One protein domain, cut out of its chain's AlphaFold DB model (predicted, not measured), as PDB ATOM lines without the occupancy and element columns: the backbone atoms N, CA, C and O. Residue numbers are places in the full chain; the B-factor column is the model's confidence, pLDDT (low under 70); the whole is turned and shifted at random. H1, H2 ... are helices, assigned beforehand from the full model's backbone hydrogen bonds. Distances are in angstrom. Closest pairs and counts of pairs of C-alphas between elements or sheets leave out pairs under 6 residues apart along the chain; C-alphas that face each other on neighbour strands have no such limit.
ATOM      1  N   PRO A  18     187.359 170.157 188.574       47.62
ATOM      2  CA  PRO A  18     186.794 170.041 189.908       47.62
ATOM      3  C   PRO A  18     185.447 169.321 189.898       47.62
ATOM      4  O   PRO A  18     184.482 169.783 189.287       47.62
ATOM      5  N   ASP A  19     185.360 168.274 190.715       51.00
ATOM      6  CA  ASP A  19     184.127 167.593 191.139       51.00
ATOM      7  C   ASP A  19     183.025 168.600 191.564       51.00
ATOM      8  O   ASP A  19     181.828 168.356 191.407       51.00
ATOM      9  N   ALA A  20     183.430 169.798 192.014       48.34
ATOM     10  CA  ALA A  20     182.567 170.918 192.381       48.34
ATOM     11  C   ALA A  20     181.820 171.590 191.205       48.34
ATOM     12  O   ALA A  20     180.672 171.986 191.378       48.34
ATOM     13  N   SER A  21     182.395 171.691 189.999       57.50
ATOM     14  CA  SER A  21     181.723 172.368 188.868       57.50
ATOM     15  C   SER A  21     180.575 171.527 188.299       57.50
ATOM     16  O   SER A  21     179.494 172.042 188.016       57.50
ATOM     17  N   ILE A  22     180.776 170.208 188.213       57.78
ATOM     18  CA  ILE A  22     179.715 169.255 187.863       57.78
ATOM     19  C   ILE A  22     178.696 169.165 189.014       57.78
ATOM     20  O   ILE A  22     177.498 169.015 188.768       57.78
ATOM     21  N   ALA A  23     179.139 169.308 190.271       58.53
ATOM     22  CA  ALA A  23     178.256 169.393 191.433       58.53
ATOM     23  C   ALA A  23     177.265 170.538 191.378       58.53
ATOM     24  O   ALA A  23     176.064 170.304 191.518       58.53
ATOM     25  N   GLU A  24     177.767 171.740 191.149       60.31
ATOM     26  CA  GLU A  24     176.954 172.941 191.044       60.31
ATOM     27  C   GLU A  24     176.016 172.862 189.839       60.31
ATOM     28  O   GLU A  24     174.828 173.133 189.984       60.31
ATOM     29  N   ALA A  25     176.492 172.385 188.684       61.84
ATOM     30  CA  ALA A  25     175.659 172.235 187.488       61.84
ATOM     31  C   ALA A  25     174.495 171.241 187.682       61.84
ATOM     32  O   ALA A  25     173.384 171.483 187.214       61.84
ATOM     33  N   VAL A  26     174.729 170.131 188.393       63.16
ATOM     34  CA  VAL A  26     173.708 169.104 188.672       63.16
ATOM     35  C   VAL A  26     172.747 169.526 189.797       63.16
ATOM     36  O   VAL A  26     171.587 169.109 189.804       63.16
ATOM     37  N   ALA A  27     173.203 170.347 190.746       64.56
ATOM     38  CA  ALA A  27     172.372 170.890 191.823       64.56
ATOM     39  C   ALA A  27     171.518 172.087 191.367       64.56
ATOM     40  O   ALA A  27     170.419 172.285 191.876       64.56
ATOM     41  N   ALA A  28     171.998 172.857 190.388       64.62
ATOM     42  CA  ALA A  28     171.321 174.026 189.831       64.62
ATOM     43  C   ALA A  28     170.407 173.697 188.635       64.62
ATOM     44  O   ALA A  28     170.035 174.606 187.893       64.62
ATOM     45  N   LEU A  29     170.058 172.419 188.421       65.38
ATOM     46  CA  LEU A  29     169.203 172.015 187.304       65.38
ATOM     47  C   LEU A  29     167.849 172.748 187.384       65.38
ATOM     48  O   LEU A  29     167.101 172.544 188.344       65.38
ATOM     49  N   PRO A  30     167.518 173.599 186.399       62.16
ATOM     50  CA  PRO A  30     166.285 174.360 186.399       62.16
ATOM     51  C   PRO A  30     165.085 173.439 186.183       62.16
ATOM     52  O   PRO A  30     165.184 172.352 185.617       62.16
ATOM     53  N   SER A  31     163.911 173.910 186.599       59.25
ATOM     54  CA  SER A  31     162.642 173.197 186.411       59.25
ATOM     55  C   SER A  31     162.115 173.236 184.968       59.25
ATOM     56  O   SER A  31     161.038 172.704 184.707       59.25
ATOM     57  N   HIS A  32     162.825 173.896 184.047       63.25
ATOM     58  CA  HIS A  32     162.428 174.117 182.654       63.25
ATOM     59  C   HIS A  32     163.601 173.865 181.706       63.25
ATOM     60  O   HIS A  32     164.756 173.974 182.117       63.25
ATOM     61  N   ALA A  33     163.287 173.603 180.434       72.06
ATOM     62  CA  ALA A  33     164.260 173.440 179.363       72.06
ATOM     63  C   ALA A  33     165.261 174.606 179.288       72.06
ATOM     64  O   ALA A  33     164.925 175.694 178.817       72.06
ATOM     65  N   ASP A  34     166.505 174.360 179.683       80.19
ATOM     66  CA  ASP A  34     167.584 175.337 179.602       80.19
ATOM     67  C   ASP A  34     168.809 174.722 178.908       80.19
ATOM     68  O   ASP A  34     169.499 173.864 179.478       80.19
ATOM     69  N   PRO A  35     169.107 175.147 177.666       81.56
ATOM     70  CA  PRO A  35     170.290 174.702 176.946       81.56
ATOM     71  C   PRO A  35     171.612 175.080 177.628       81.56
ATOM     72  O   PRO A  35     172.609 174.392 177.412       81.56
ATOM     73  N   THR A  36     171.645 176.140 178.446       83.25
ATOM     74  CA  THR A  36     172.878 176.610 179.106       83.25
ATOM     75  C   THR A  36     173.414 175.597 180.112       83.25
ATOM     76  O   THR A  36     174.625 175.437 180.241       83.25
ATOM     77  N   VAL A  37     172.523 174.833 180.738       82.19
ATOM     78  CA  VAL A  37     172.856 173.726 181.637       82.19
ATOM     79  C   VAL A  37     173.610 172.627 180.901       82.19
ATOM     80  O   VAL A  37     174.624 172.136 181.392       82.19
ATOM     81  N   LEU A  38     173.141 172.248 179.706       83.19
ATOM     82  CA  LEU A  38     173.822 171.241 178.892       83.19
ATOM     83  C   LEU A  38     175.182 171.751 178.411       83.19
ATOM     84  O   LEU A  38     176.146 170.993 178.406       83.19
ATOM     85  N   ILE A  39     175.272 173.037 178.058       84.12
ATOM     86  CA  ILE A  39     176.538 173.684 177.689       84.12
ATOM     87  C   ILE A  39     177.515 173.624 178.865       84.12
ATOM     88  O   ILE A  39     178.620 173.114 178.706       84.12
ATOM     89  N   ALA A  40     177.105 174.053 180.060       83.69
ATOM     90  CA  ALA A  40     177.941 173.996 181.257       83.69
ATOM     91  C   ALA A  40     178.398 172.562 181.576       83.69
ATOM     92  O   ALA A  40     179.565 172.344 181.898       83.69
ATOM     93  N   LEU A  41     177.505 171.580 181.418       86.62
ATOM     94  CA  LEU A  41     177.823 170.172 181.635       86.62
ATOM     95  C   LEU A  41     178.885 169.670 180.649       86.62
ATOM     96  O   LEU A  41     179.884 169.104 181.078       86.62
ATOM     97  N   VAL A  42     178.714 169.915 179.345       87.00
ATOM     98  CA  VAL A  42     179.702 169.511 178.327       87.00
ATOM     99  C   VAL A  42     181.038 170.227 178.542       87.00
ATOM    100  O   VAL A  42     182.091 169.602 178.431       87.00
ATOM    101  N   HIS A  43     181.017 171.503 178.939       87.19
ATOM    102  CA  HIS A  43     182.227 172.222 179.338       87.19
ATOM    103  C   HIS A  43     182.940 171.570 180.530       87.19
ATOM    104  O   HIS A  43     184.168 171.538 180.530       87.19
ATOM    105  N   GLY A  44     182.199 171.049 181.510       86.94
ATOM    106  CA  GLY A  44     182.752 170.335 182.664       86.94
ATOM    107  C   GLY A  44     183.288 168.935 182.344       86.94
ATOM    108  O   GLY A  44     184.177 168.460 183.042       86.94
ATOM    109  N   LEU A  45     182.785 168.284 181.288       88.88
ATOM    110  CA  LEU A  45     183.287 166.984 180.815       88.88
ATOM    111  C   LEU A  45     184.573 167.097 179.989       88.88
ATOM    112  O   LEU A  45     185.309 166.123 179.834       88.88
ATOM    113  N   ARG A  46     184.829 168.275 179.418       88.06
ATOM    114  CA  ARG A  46     185.959 168.510 178.525       88.06
ATOM    115  C   ARG A  46     187.286 168.447 179.298       88.06
ATOM    116  O   ARG A  46     187.393 169.078 180.351       88.06
ATOM    117  N   PRO A  47     188.330 167.796 178.748       90.25
ATOM    118  CA  PRO A  47     189.633 167.777 179.392       90.25
ATOM    119  C   PRO A  47     190.225 169.188 179.457       90.25
ATOM    120  O   PRO A  47     189.982 170.051 178.601       90.25
ATOM    121  N   GLY A  48     191.022 169.426 180.492       85.19
ATOM    122  CA  GLY A  48     191.686 170.684 180.764       85.19
ATOM    123  C   GLY A  48     192.777 171.025 179.746       85.19
ATOM    124  O   GLY A  48     192.880 170.489 178.642       85.19
ATOM    125  N   ARG A  49     193.651 171.967 180.113       78.44
ATOM    126  CA  ARG A  49     194.664 172.517 179.190       78.44
ATOM    127  C   ARG A  49     195.635 171.475 178.631       78.44
ATOM    128  O   ARG A  49     196.136 171.673 177.528       78.44
ATOM    129  N   LYS A  50     195.902 170.401 179.378       80.31
ATOM    130  CA  LYS A  50     196.802 169.320 178.955       80.31
ATOM    131  C   LYS A  50     196.177 168.401 177.905       80.31
ATOM    132  O   LYS A  50     196.919 167.656 177.274       80.31
ATOM    133  N   ARG A  51     194.860 168.511 177.673       82.88
ATOM    134  CA  ARG A  51     194.098 167.689 176.720       82.88
ATOM    135  C   ARG A  51     194.290 166.193 176.962       82.88
ATOM    136  O   ARG A  51     194.319 165.422 176.009       82.88
ATOM    137  N   ASP A  52     194.451 165.808 178.224       88.31
ATOM    138  CA  ASP A  52     194.561 164.408 178.594       88.31
ATOM    139  C   ASP A  52     193.178 163.753 178.451       88.31
ATOM    140  O   ASP A  52     192.244 164.162 179.146       88.31
ATOM    141  N   PRO A  53     192.999 162.773 177.547       88.12
ATOM    142  CA  PRO A  53     191.712 162.112 177.378       88.12
ATOM    143  C   PRO A  53     191.232 161.401 178.648       88.12
ATOM    144  O   PRO A  53     190.026 161.242 178.835       88.12
ATOM    145  N   GLN A  54     192.157 161.020 179.535       91.62
ATOM    146  CA  GLN A  54     191.834 160.383 180.807       91.62
ATOM    147  C   GLN A  54     190.977 161.289 181.704       91.62
ATOM    148  O   GLN A  54     190.044 160.802 182.343       91.62
ATOM    149  N   GLU A  55     191.207 162.606 181.677       91.69
ATOM    150  CA  GLU A  55     190.400 163.577 182.432       91.69
ATOM    151  C   GLU A  55     188.923 163.533 181.995       91.69
ATOM    152  O   GLU A  55     188.020 163.587 182.828       91.69
ATOM    153  N   ALA A  56     188.662 163.377 180.693       90.94
ATOM    154  CA  ALA A  56     187.302 163.316 180.161       90.94
ATOM    155  C   ALA A  56     186.586 162.012 180.544       90.94
ATOM    156  O   ALA A  56     185.410 162.022 180.914       90.94
ATOM    157  N   ILE A  57     187.310 160.889 180.498       92.44
ATOM    158  CA  ILE A  57     186.814 159.574 180.932       92.44
ATOM    159  C   ILE A  57     186.395 159.634 182.403       92.44
ATOM    160  O   ILE A  57     185.300 159.205 182.777       92.44
ATOM    161  N   GLU A  58     187.253 160.200 183.248       94.00
ATOM    162  CA  GLU A  58     186.987 160.343 184.676       94.00
ATOM    163  C   GLU A  58     185.818 161.289 184.952       94.00
ATOM    164  O   GLU A  58     184.972 160.961 185.788       94.00
ATOM    165  N   ALA A  59     185.700 162.391 184.204       91.81
ATOM    166  CA  ALA A  59     184.580 163.321 184.311       91.81
ATOM    167  C   ALA A  59     183.234 162.665 183.946       91.81
ATOM    168  O   ALA A  59     182.255 162.819 184.683       91.81
ATOM    169  N   VAL A  60     183.177 161.873 182.867       92.00
ATOM    170  CA  VAL A  60     181.966 161.122 182.476       92.00
ATOM    171  C   VAL A  60     181.580 160.105 183.551       92.00
ATOM    172  O   VAL A  60     180.415 160.026 183.957       92.00
ATOM    173  N   ARG A  61     182.554 159.358 184.081       94.94
ATOM    174  CA  ARG A  61     182.318 158.397 185.171       94.94
ATOM    175  C   ARG A  61     181.868 159.085 186.459       94.94
ATOM    176  O   ARG A  61     180.984 158.574 187.147       94.94
ATOM    177  N   ALA A  62     182.450 160.234 186.794       93.06
ATOM    178  CA  ALA A  62     182.071 161.024 187.961       93.06
ATOM    179  C   ALA A  62     180.632 161.535 187.840       93.06
ATOM    180  O   ALA A  62     179.831 161.315 188.750       93.06
ATOM    181  N   LEU A  63     180.267 162.119 186.695       92.12
ATOM    182  CA  LEU A  63     178.892 162.523 186.408       92.12
ATOM    183  C   LEU A  63     177.924 161.342 186.553       92.12
ATOM    184  O   LEU A  63     176.915 161.457 187.244       92.12
ATOM    185  N   THR A  64     178.264 160.195 185.966       93.06
ATOM    186  CA  THR A  64     177.448 158.975 186.040       93.06
ATOM    187  C   THR A  64     177.194 158.558 187.489       93.06
ATOM    188  O   THR A  64     176.040 158.399 187.887       93.06
ATOM    189  N   ARG A  65     178.245 158.462 188.317       94.50
ATOM    190  CA  ARG A  65     178.110 158.131 189.749       94.50
ATOM    191  C   ARG A  65     177.205 159.116 190.488       94.50
ATOM    192  O   ARG A  65     176.407 158.700 191.321       94.50
ATOM    193  N   ARG A  66     177.300 160.409 190.175       90.38
ATOM    194  CA  ARG A  66     176.487 161.460 190.811       90.38
ATOM    195  C   ARG A  66     175.011 161.348 190.441       90.38
ATOM    196  O   ARG A  66     174.160 161.491 191.311       90.38
ATOM    197  N   LEU A  67     174.706 161.058 189.178       90.81
ATOM    198  CA  LEU A  67     173.329 160.852 188.726       90.81
ATOM    199  C   LEU A  67     172.713 159.591 189.346       90.81
ATOM    200  O   LEU A  67     171.567 159.636 189.784       90.81
ATOM    201  N   VAL A  68     173.492 158.511 189.477       92.19
ATOM    202  CA  VAL A  68     173.070 157.298 190.201       92.19
ATOM    203  C   VAL A  68     172.811 157.592 191.682       92.19
ATOM    204  O   VAL A  68     171.815 157.132 192.235       92.19
ATOM    205  N   ALA A  69     173.675 158.381 192.326       91.62
ATOM    206  CA  ALA A  69     173.531 158.744 193.736       91.62
ATOM    207  C   ALA A  69     172.365 159.714 194.010       91.62
ATOM    208  O   ALA A  69     171.884 159.777 195.140       91.62
ATOM    209  N   HIS A  70     171.903 160.467 193.004       88.69
ATOM    210  CA  HIS A  70     170.838 161.460 193.157       88.69
ATOM    211  C   HIS A  70     169.766 161.356 192.050       88.69
ATOM    212  O   HIS A  70     169.742 162.172 191.117       88.69
ATOM    213  N   PRO A  71     168.818 160.401 192.167       88.94
ATOM    214  CA  PRO A  71     167.769 160.173 191.170       88.94
ATOM    215  C   PRO A  71     166.942 161.411 190.768       88.94
ATOM    216  O   PRO A  71     166.641 161.544 189.579       88.94
ATOM    217  N   PRO A  72     166.607 162.362 191.670       87.75
ATOM    218  CA  PRO A  72     165.901 163.582 191.267       87.75
ATOM    219  C   PRO A  72     166.683 164.431 190.256       87.75
ATOM    220  O   PRO A  72     166.091 165.005 189.343       87.75
ATOM    221  N   SER A  73     168.015 164.473 190.362       86.94
ATOM    222  CA  SER A  73     168.854 165.198 189.399       86.94
ATOM    223  C   SER A  73     168.925 164.481 188.055       86.94
ATOM    224  O   SER A  73     168.853 165.132 187.013       86.94
ATOM    225  N   ALA A  74     169.010 163.148 188.059       88.94
ATOM    226  CA  ALA A  74     168.919 162.353 186.836       88.94
ATOM    227  C   ALA A  74     167.589 162.594 186.112       88.94
ATOM    228  O   ALA A  74     167.570 162.841 184.904       88.94
ATOM    229  N   GLN A  75     166.481 162.621 186.857       88.12
ATOM    230  CA  GLN A  75     165.164 162.922 186.310       88.12
ATOM    231  C   GLN A  75     165.083 164.346 185.745       88.12
ATOM    232  O   GLN A  75     164.585 164.512 184.632       88.12
ATOM    233  N   ALA A  76     165.575 165.355 186.468       86.88
ATOM    234  CA  ALA A  76     165.575 166.742 186.005       86.88
ATOM    235  C   ALA A  76     166.396 166.913 184.716       86.88
ATOM    236  O   ALA A  76     165.917 167.507 183.750       86.88
ATOM    237  N   LEU A  77     167.594 166.320 184.656       88.12
ATOM    238  CA  LEU A  77     168.446 166.366 183.471       88.12
ATOM    239  C   LEU A  77     167.803 165.635 182.284       88.12
ATOM    240  O   LEU A  77     167.764 166.176 181.179       88.12
ATOM    241  N   ARG A  78     167.228 164.446 182.507       89.62
ATOM    242  CA  ARG A  78     166.479 163.709 181.477       89.62
ATOM    243  C   ARG A  78     165.318 164.538 180.924       89.62
ATOM    244  O   ARG A  78     165.130 164.576 179.708       89.62
ATOM    245  N   THR A  79     164.542 165.188 181.791       87.56
ATOM    246  CA  THR A  79     163.416 166.039 181.383       87.56
ATOM    247  C   THR A  79     163.903 167.246 180.585       87.56
ATOM    248  O   THR A  79     163.380 167.483 179.501       87.56
ATOM    249  N   ASN A  80     164.956 167.933 181.041       87.44
ATOM    250  CA  ASN A  80     165.557 169.056 180.315       87.44
ATOM    251  C   ASN A  80     165.988 168.643 178.893       87.44
ATOM    252  O   ASN A  80     165.608 169.279 177.908       87.44
ATOM    253  N   ILE A  81     166.710 167.521 178.760       88.06
ATOM    254  CA  ILE A  81     167.118 166.976 177.453       88.06
ATOM    255  C   ILE A  81     165.888 166.680 176.585       88.06
ATOM    256  O   ILE A  81     165.851 167.062 175.413       88.06
ATOM    257  N   ALA A  82     164.862 166.034 177.142       87.56
ATOM    258  CA  ALA A  82     163.646 165.719 176.403       87.56
ATOM    259  C   ALA A  82     162.908 166.978 175.923       87.56
ATOM    260  O   ALA A  82     162.463 167.019 174.779       87.56
ATOM    261  N   GLU A  83     162.785 168.016 176.744       86.94
ATOM    262  CA  GLU A  83     162.124 169.259 176.345       86.94
ATOM    263  C   GLU A  83     162.905 169.983 175.238       86.94
ATOM    264  O   GLU A  83     162.316 170.392 174.234       86.94
ATOM    265  N   ILE A  84     164.237 170.044 175.349       86.50
ATOM    266  CA  ILE A  84     165.116 170.597 174.308       86.50
ATOM    267  C   ILE A  84     164.938 169.848 172.981       86.50
ATOM    268  O   ILE A  84     164.799 170.472 171.923       86.50
ATOM    269  N   LEU A  85     164.913 168.513 173.022       86.19
ATOM    270  CA  LEU A  85     164.680 167.684 171.838       86.19
ATOM    271  C   LEU A  85     163.263 167.876 171.282       86.19
ATOM    272  O   LEU A  85     163.080 167.858 170.066       86.19
ATOM    273  N   ALA A  86     162.257 168.080 172.131       85.06
ATOM    274  CA  ALA A  86     160.870 168.228 171.701       85.06
ATOM    275  C   ALA A  86     160.636 169.512 170.893       85.06
ATOM    276  O   ALA A  86     159.880 169.481 169.919       85.06
ATOM    277  N   VAL A  87     161.289 170.619 171.258       83.06
ATOM    278  CA  VAL A  87     161.037 171.946 170.663       83.06
ATOM    279  C   VAL A  87     161.916 172.272 169.451       83.06
ATOM    280  O   VAL A  87     161.617 173.213 168.715       83.06
ATOM    281  N   ARG A  88     162.985 171.506 169.205       80.62
ATOM    282  CA  ARG A  88     163.946 171.756 168.114       80.62
ATOM    283  C   ARG A  88     163.712 170.857 166.901       80.62
ATOM    284  O   ARG A  88     163.256 169.728 167.029       80.62
ATOM    285  N   GLN A  89     164.052 171.348 165.711       78.56
ATOM    286  CA  GLN A  89     164.093 170.581 164.460       78.56
ATOM    287  C   GLN A  89     165.442 169.860 164.335       78.56
ATOM    288  O   GLN A  89     166.487 170.508 164.444       78.56
ATOM    289  N   HIS A  90     165.444 168.544 164.097       78.50
ATOM    290  CA  HIS A  90     166.671 167.731 164.053       78.50
ATOM    291  C   HIS A  90     167.105 167.392 162.624       78.50
ATOM    292  O   HIS A  90     168.260 167.033 162.426       78.50
ATOM    293  N   ARG A  91     166.224 167.577 161.627       69.44
ATOM    294  CA  ARG A  91     166.448 167.257 160.197       69.44
ATOM    295  C   ARG A  91     167.853 167.565 159.654       69.44
ATOM    296  O   ARG A  91     168.442 166.720 158.995       69.44
ATOM    297  N   TYR A  92     168.408 168.738 159.960       67.19
ATOM    298  CA  TYR A  92     169.724 169.166 159.460       67.19
ATOM    299  C   TYR A  92     170.903 168.638 160.285       67.19
ATOM    300  O   TYR A  92     172.039 168.704 159.833       67.19
ATOM    301  N   LEU A  93     170.663 168.169 161.511       71.44
ATOM    302  CA  LEU A  93     171.713 167.563 162.322       71.44
ATOM    303  C   LEU A  93     171.976 166.125 161.880       71.44
ATOM    304  O   LEU A  93     173.130 165.763 161.747       71.44
ATOM    305  N   TYR A  94     170.935 165.322 161.646       65.62
ATOM    306  CA  TYR A  94     171.115 163.887 161.392       65.62
ATOM    307  C   TYR A  94     171.313 163.528 159.913       65.62
ATOM    308  O   TYR A  94     171.998 162.556 159.615       65.62
ATOM    309  N   ALA A  95     170.723 164.283 158.976       60.78
ATOM    310  CA  ALA A  95     170.741 163.932 157.549       60.78
ATOM    311  C   ALA A  95     171.840 164.630 156.724       60.78
ATOM    312  O   ALA A  95     172.156 164.174 155.623       60.78
ATOM    313  N   ASP A  96     172.423 165.722 157.231       58.88
ATOM    314  CA  ASP A  96     173.492 166.467 156.542       58.88
ATOM    315  C   ASP A  96     174.897 166.133 157.079       58.88
ATOM    316  O   ASP A  96     175.909 166.570 156.526       58.88
ATOM    317  N   THR A  97     174.990 165.321 158.134       50.25
ATOM    318  CA  THR A  97     176.251 164.787 158.659       50.25
ATOM    319  C   THR A  97     176.564 163.455 157.980       50.25
ATOM    320  O   THR A  97     176.227 162.401 158.506       50.25
ATOM    321  N   GLY A  98     177.195 163.462 156.802       42.41
ATOM    322  CA  GLY A  98     177.740 162.201 156.268       42.41
ATOM    323  C   GLY A  98     178.031 162.112 154.775       42.41
ATOM    324  O   GLY A  98     178.839 161.278 154.387       42.41
ATOM    325  N   ILE A  99     177.456 162.973 153.928       37.03
ATOM    326  CA  ILE A  99     177.697 162.938 152.469       37.03
ATOM    327  C   ILE A  99     178.670 164.050 152.059       37.03
ATOM    328  O   ILE A  99     178.426 164.848 151.159       37.03
ATOM    329  N   ALA A 100     179.790 164.138 152.766       34.88
ATOM    330  CA  ALA A 100     180.943 164.893 152.311       34.88
ATOM    331  C   ALA A 100     182.137 163.936 152.349       34.88
ATOM    332  O   ALA A 100     182.379 163.291 153.365       34.88
ATOM    333  N   ARG A 101     182.771 163.796 151.183       33.34
ATOM    334  CA  ARG A 101     183.842 162.868 150.794       33.34
ATOM    335  C   ARG A 101     184.811 162.464 151.916       33.34
ATOM    336  O   ARG A 101     185.128 163.248 152.809       33.34
ATOM    337  N   ALA A 102     185.317 161.233 151.789       32.81
ATOM    338  CA  ALA A 102     186.532 160.784 152.456       32.81
ATOM    339  C   ALA A 102     187.587 161.901 152.376       32.81
ATOM    340  O   ALA A 102     187.787 162.463 151.307       32.81
ATOM    341  N   GLU A 103     188.194 162.218 153.521       32.06
ATOM    342  CA  GLU A 103     189.088 163.360 153.781       32.06
ATOM    343  C   GLU A 103     188.397 164.660 154.257       32.06
ATOM    344  O   GLU A 103     187.991 165.541 153.503       32.06
ATOM    345  N   GLY A 104     188.371 164.846 155.585       38.84
ATOM    346  CA  GLY A 104     188.530 166.187 156.167       38.84
ATOM    347  C   GLY A 104     187.280 167.016 156.493       38.84
ATOM    348  O   GLY A 104     187.405 168.229 156.661       38.84
ATOM    349  N   VAL A 105     186.095 166.420 156.658       41.62
ATOM    350  CA  VAL A 105     184.832 167.167 156.877       41.62
ATOM    351  C   VAL A 105     184.822 168.019 158.160       41.62
ATOM    352  O   VAL A 105     184.390 169.171 158.118       41.62
ATOM    353  N   LEU A 106     185.397 167.547 159.272       43.38
ATOM    354  CA  LEU A 106     185.545 168.363 160.491       43.38
ATOM    355  C   LEU A 106     186.489 169.565 160.271       43.38
ATOM    356  O   LEU A 106     186.159 170.692 160.639       43.38
ATOM    357  N   ARG A 107     187.618 169.367 159.572       33.88
ATOM    358  CA  ARG A 107     188.582 170.436 159.227       33.88
ATOM    359  C   ARG A 107     188.015 171.455 158.228       33.88
ATOM    360  O   ARG A 107     188.380 172.628 158.284       33.88
ATOM    361  N   GLY A 108     187.120 171.032 157.333       36.16
ATOM    362  CA  GLY A 108     186.451 171.897 156.356       36.16
ATOM    363  C   GLY A 108     185.282 172.715 156.922       36.16
ATOM    364  O   GLY A 108     185.023 173.819 156.432       36.16
ATOM    365  N   MET A 109     184.600 172.216 157.960       41.38
ATOM    366  CA  MET A 109     183.481 172.906 158.622       41.38
ATOM    367  C   MET A 109     183.951 174.048 159.538       41.38
ATOM    368  O   MET A 109     183.338 175.115 159.553       41.38
ATOM    369  N   LEU A 110     185.096 173.888 160.206       42.34
ATOM    370  CA  LEU A 110     185.653 174.898 161.119       42.34
ATOM    371  C   LEU A 110     186.237 176.132 160.414       42.34
ATOM    372  O   LEU A 110     186.368 177.188 161.028       42.34
ATOM    373  N   ARG A 111     186.546 176.050 159.112       35.34
ATOM    374  CA  ARG A 111     187.100 177.187 158.351       35.34
ATOM    375  C   ARG A 111     186.031 178.159 157.834       35.34
ATOM    376  O   ARG A 111     186.366 179.283 157.478       35.34
ATOM    377  N   GLY A 124     167.422 179.112 168.396       57.12
ATOM    378  CA  GLY A 124     166.913 177.893 169.034       57.12
ATOM    379  C   GLY A 124     165.835 177.099 168.294       57.12
ATOM    380  O   GLY A 124     165.226 176.228 168.904       57.12
ATOM    381  N   SER A 125     165.575 177.305 167.005       67.50
ATOM    382  CA  SER A 125     164.666 176.394 166.281       67.50
ATOM    383  C   SER A 125     165.341 175.087 165.844       67.50
ATOM    384  O   SER A 125     164.661 174.067 165.734       67.50
ATOM    385  N   TYR A 126     166.664 175.073 165.645       78.94
ATOM    386  CA  TYR A 126     167.408 173.907 165.160       78.94
ATOM    387  C   TYR A 126     168.260 173.248 166.246       78.94
ATOM    388  O   TYR A 126     168.958 173.914 167.009       78.94
ATOM    389  N   LEU A 127     168.253 171.910 166.280       81.62
ATOM    390  CA  LEU A 127     169.107 171.129 167.183       81.62
ATOM    391  C   LEU A 127     170.590 171.266 166.818       81.62
ATOM    392  O   LEU A 127     171.442 171.292 167.700       81.62
ATOM    393  N   ARG A 128     170.884 171.448 165.526       79.50
ATOM    394  CA  ARG A 128     172.237 171.694 165.016       79.50
ATOM    395  C   ARG A 128     172.899 172.912 165.666       79.50
ATOM    396  O   ARG A 128     174.061 172.828 166.046       79.50
ATOM    397  N   ASP A 129     172.168 174.012 165.827       79.38
ATOM    398  CA  ASP A 129     172.717 175.243 166.409       79.38
ATOM    399  C   ASP A 129     173.090 175.053 167.881       79.38
ATOM    400  O   ASP A 129     174.058 175.639 168.358       79.38
ATOM    401  N   LEU A 130     172.332 174.224 168.607       82.25
ATOM    402  CA  LEU A 130     172.675 173.846 169.974       82.25
ATOM    403  C   LEU A 130     173.881 172.904 169.996       82.25
ATOM    404  O   LEU A 130     174.780 173.104 170.800       82.25
ATOM    405  N   PHE A 131     173.944 171.925 169.096       82.06
ATOM    406  CA  PHE A 131     175.084 171.010 169.016       82.06
ATOM    407  C   PHE A 131     176.412 171.758 168.804       82.06
ATOM    408  O   PHE A 131     177.400 171.452 169.463       82.06
ATOM    409  N   LEU A 132     176.413 172.797 167.961       81.19
ATOM    410  CA  LEU A 132     177.577 173.667 167.740       81.19
ATOM    411  C   LEU A 132     177.948 174.536 168.951       81.19
ATOM    412  O   LEU A 132     179.084 174.986 169.040       81.19
ATOM    413  N   GLN A 133     177.008 174.795 169.861       83.69
ATOM    414  CA  GLN A 133     177.283 175.485 171.127       83.69
ATOM    415  C   GLN A 133     177.789 174.522 172.203       83.69
ATOM    416  O   GLN A 133     178.609 174.911 173.024       83.69
ATOM    417  N   LEU A 134     177.303 173.276 172.207       82.12
ATOM    418  CA  LEU A 134     177.773 172.229 173.117       82.12
ATOM    419  C   LEU A 134     179.226 171.845 172.807       82.12
ATOM    420  O   LEU A 134     180.038 171.729 173.719       82.12
ATOM    421  N   PHE A 135     179.545 171.677 171.523       81.50
ATOM    422  CA  PHE A 135     180.866 171.282 171.036       81.50
ATOM    423  C   PHE A 135     181.499 172.416 170.225       81.50
ATOM    424  O   PHE A 135     181.686 172.326 169.010       81.50
ATOM    425  N   ASP A 136     181.763 173.529 170.905       82.81
ATOM    426  CA  ASP A 136     182.258 174.771 170.311       82.81
ATOM    427  C   ASP A 136     183.750 174.728 169.928       82.81
ATOM    428  O   ASP A 136     184.244 175.638 169.253       82.81
ATOM    429  N   ARG A 137     184.487 173.673 170.313       81.69
ATOM    430  CA  ARG A 137     185.916 173.535 170.012       81.69
ATOM    431  C   ARG A 137     186.167 172.529 168.899       81.69
ATOM    432  O   ARG A 137     185.657 171.415 168.872       81.69
ATOM    433  N   ALA A 138     187.066 172.916 167.998       78.00
ATOM    434  CA  ALA A 138     187.494 172.124 166.849       78.00
ATOM    435  C   ALA A 138     187.948 170.692 167.186       78.00
ATOM    436  O   ALA A 138     187.771 169.760 166.399       78.00
ATOM    437  N   ASP A 139     188.583 170.546 168.342       79.56
ATOM    438  CA  ASP A 139     189.196 169.331 168.861       79.56
ATOM    439  C   ASP A 139     188.274 168.534 169.795       79.56
ATOM    440  O   ASP A 139     188.697 167.496 170.295       79.56
ATOM    441  N   ASP A 140     187.012 168.944 169.983       81.38
ATOM    442  CA  ASP A 140     186.078 168.238 170.874       81.38
ATOM    443  C   ASP A 140     185.850 166.778 170.470       81.38
ATOM    444  O   ASP A 140     185.708 165.903 171.320       81.38
ATOM    445  N   HIS A 141     185.900 166.484 169.171       80.62
ATOM    446  CA  HIS A 141     185.780 165.117 168.671       80.62
ATOM    447  C   HIS A 141     186.839 164.163 169.251       80.62
ATOM    448  O   HIS A 141     186.556 162.976 169.379       80.62
ATOM    449  N   LEU A 142     188.030 164.657 169.619       81.06
ATOM    450  CA  LEU A 142     189.117 163.818 170.129       81.06
ATOM    451  C   LEU A 142     188.790 163.238 171.504       81.06
ATOM    452  O   LEU A 142     188.986 162.047 171.725       81.06
ATOM    453  N   TRP A 143     188.277 164.058 172.425       86.25
ATOM    454  CA  TRP A 143     187.956 163.577 173.770       86.25
ATOM    455  C   TRP A 143     186.652 162.779 173.777       86.25
ATOM    456  O   TRP A 143     186.573 161.770 174.465       86.25
ATOM    457  N   VAL A 144     185.659 163.171 172.965       84.38
ATOM    458  CA  VAL A 144     184.393 162.427 172.847       84.38
ATOM    459  C   VAL A 144     184.647 160.998 172.362       84.38
ATOM    460  O   VAL A 144     184.068 160.060 172.904       84.38
ATOM    461  N   GLN A 145     185.531 160.827 171.373       80.62
ATOM    462  CA  GLN A 145     185.917 159.510 170.849       80.62
ATOM    463  C   GLN A 145     186.804 158.710 171.806       80.62
ATOM    464  O   GLN A 145     186.822 157.485 171.728       80.62
ATOM    465  N   ALA A 146     187.551 159.381 172.684       83.38
ATOM    466  CA  ALA A 146     188.419 158.708 173.642       83.38
ATOM    467  C   ALA A 146     187.652 158.086 174.818       83.38
ATOM    468  O   ALA A 146     188.161 157.157 175.443       83.38
ATOM    469  N   VAL A 147     186.444 158.576 175.122       83.81
ATOM    470  CA  VAL A 147     185.596 157.988 176.164       83.81
ATOM    471  C   VAL A 147     185.048 156.632 175.691       83.81
ATOM    472  O   VAL A 147     184.389 156.583 174.648       83.81
ATOM    473  N   PRO A 148     185.278 155.534 176.442       85.25
ATOM    474  CA  PRO A 148     184.762 154.213 176.097       85.25
ATOM    475  C   PRO A 148     183.240 154.188 175.917       85.25
ATOM    476  O   PRO A 148     182.500 154.834 176.659       85.25
ATOM    477  N   ALA A 149     182.760 153.379 174.970       80.50
ATOM    478  CA  ALA A 149     181.327 153.217 174.713       80.50
ATOM    479  C   ALA A 149     180.547 152.774 175.966       80.50
ATOM    480  O   ALA A 149     179.444 153.265 176.203       80.50
ATOM    481  N   ASP A 150     181.145 151.923 176.805       82.50
ATOM    482  CA  ASP A 150     180.535 151.448 178.052       82.50
ATOM    483  C   ASP A 150     180.319 152.576 179.072       82.50
ATOM    484  O   ASP A 150     179.309 152.587 179.777       82.50
ATOM    485  N   ASP A 151     181.220 153.564 179.123       83.94
ATOM    486  CA  ASP A 151     181.081 154.724 180.011       83.94
ATOM    487  C   ASP A 151     179.942 155.641 179.540       83.94
ATOM    488  O   ASP A 151     179.148 156.127 180.352       83.94
ATOM    489  N   TRP A 152     179.790 155.819 178.222       85.44
ATOM    490  CA  TRP A 152     178.623 156.500 177.657       85.44
ATOM    491  C   TRP A 152     177.333 155.742 177.959       85.44
ATOM    492  O   TRP A 152     176.353 156.349 178.395       85.44
ATOM    493  N   GLN A 153     177.321 154.422 177.764       81.56
ATOM    494  CA  GLN A 153     176.154 153.588 178.038       81.56
ATOM    495  C   GLN A 153     175.743 153.669 179.513       81.56
ATOM    496  O   GLN A 153     174.556 153.802 179.816       81.56
ATOM    497  N   ALA A 154     176.709 153.654 180.434       84.81
ATOM    498  CA  ALA A 154     176.455 153.819 181.859       84.81
ATOM    499  C   ALA A 154     175.809 155.180 182.177       84.81
ATOM    500  O   ALA A 154     174.867 155.235 182.970       84.81
ATOM    501  N   LEU A 155     176.245 156.263 181.521       87.56
ATOM    502  CA  LEU A 155     175.631 157.587 181.658       87.56
ATOM    503  C   LEU A 155     174.176 157.610 181.153       87.56
ATOM    504  O   LEU A 155     173.294 158.124 181.844       87.56
ATOM    505  N   TRP A 156     173.903 157.030 179.978       85.00
ATOM    506  CA  TRP A 156     172.536 156.918 179.438       85.00
ATOM    507  C   TRP A 156     171.617 156.113 180.367       85.00
ATOM    508  O   TRP A 156     170.481 156.524 180.623       85.00
ATOM    509  N   ASN A 157     172.133 155.018 180.932       85.88
ATOM    510  CA  ASN A 157     171.417 154.199 181.909       85.88
ATOM    511  C   ASN A 157     171.139 154.980 183.203       85.88
ATOM    512  O   ASN A 157     170.021 154.937 183.711       85.88
ATOM    513  N   ALA A 158     172.114 155.743 183.712       89.44
ATOM    514  CA  ALA A 158     171.948 156.573 184.909       89.44
ATOM    515  C   ALA A 158     170.884 157.667 184.729       89.44
ATOM    516  O   ALA A 158     170.182 158.012 185.677       89.44
ATOM    517  N   LEU A 159     170.725 158.190 183.511       87.50
ATOM    518  CA  LEU A 159     169.648 159.122 183.168       87.50
ATOM    519  C   LEU A 159     168.274 158.444 183.073       87.50
ATOM    520  O   LEU A 159     167.264 159.142 182.998       87.50
ATOM    521  N   GLY A 160     168.207 157.110 183.051       84.06
ATOM    522  CA  GLY A 160     166.971 156.365 182.815       84.06
ATOM    523  C   GLY A 160     166.395 156.652 181.429       84.06
ATOM    524  O   GLY A 160     165.182 156.848 181.285       84.06
ATOM    525  N   ILE A 161     167.268 156.797 180.427       78.00
ATOM    526  CA  ILE A 161     166.868 156.976 179.034       78.00
ATOM    527  C   ILE A 161     166.877 155.607 178.371       78.00
ATOM    528  O   ILE A 161     167.918 155.063 178.019       78.00
ATOM    529  N   GLU A 162     165.684 155.064 178.199       69.31
ATOM    530  CA  GLU A 162     165.479 153.782 177.545       69.31
ATOM    531  C   GLU A 162     165.157 153.977 176.062       69.31
ATOM    532  O   GLU A 162     164.645 155.019 175.636       69.31
TER     533      GLU A 162
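This is residues 18 to 111 and 124 to 162 of the 266 residues of the protein "Site-specific recombinase" of Quisquiliibacterium transsilvanicum (UniProt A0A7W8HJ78). A long helix, H3, lies between the helical hairpin H1 and H2 on one side and H9 on the other, while the equally long H4 makes a corner with it. H8 crosses the first end of H3, H7 packs on H2, and a loose stretch through H5 leads out to H6, which touches no helix. The printed part has 133 residues with nine named helices, H1 to H9 in chain order, and no named strand: all helix. It is compact, with a radius of gyration of the C-alphas of 15.4 A and spans of 44 by 36 by 24 A.

H3, residues 53 to 69, is the hub. H9, residues 149 to 158, touches it at a shallow tilt of 23 degrees, the same way; their closest C-alphas, Thr 64 and Leu 155, are 4.9 A apart. H2, residues 35 to 45, touches residues 56 to 60 of H3 at a steep tilt of 57 degrees, closest at the C-alphas of Leu 45 and Ala 59, 5.2 A. H8, residues 140 to 146, touches residues 53 to 57 of H3, about perpendicular at 78 degrees, closest at C-alphas 53 and 143, 5.4 A. H4, residues 71 to 87, and H3 touch only at the corner, and only just, with 3 pairs of C-alphas within 8 A, the closest those of Leu 67 and Ala 74, 5.0 A. H1, residues 19 to 27, forms a hairpin with H2, closest at C-alphas 22 and 44, 6.1 A. H7, residues 127 to 134, touches H2, closest at C-alphas 134 and 39, 5.0 A, and H5, residues 91 to 94, closest at C-alphas 128 and 93, 5.0 A. H6, residues 105 to 109, is apart from H5 and H7. Every O i to N i+4 pair is within hydrogen-bond range in the helices but H5, too short for one.

H3 is 24.7 A long, from (191.712, 162.112, 177.378), and H4 24.6 A. H2 is 15.6 A, H9 14.3 A, ending at (171.948, 156.573, 184.909), and H1 12.2 A, from (184.127, 167.593, 191.139).

The farthest C-alphas, Ala 69 and Arg 101, are 44.4 A apart. Residues 112 to 123 are not printed; C-alphas 111 and 124 are 22.9 A apart across the cut. Of the links printed whole, none is long. Mean pLDDT of the printed part is 75.8, with residues 18 to 32 and 94 to 111 among those under 70.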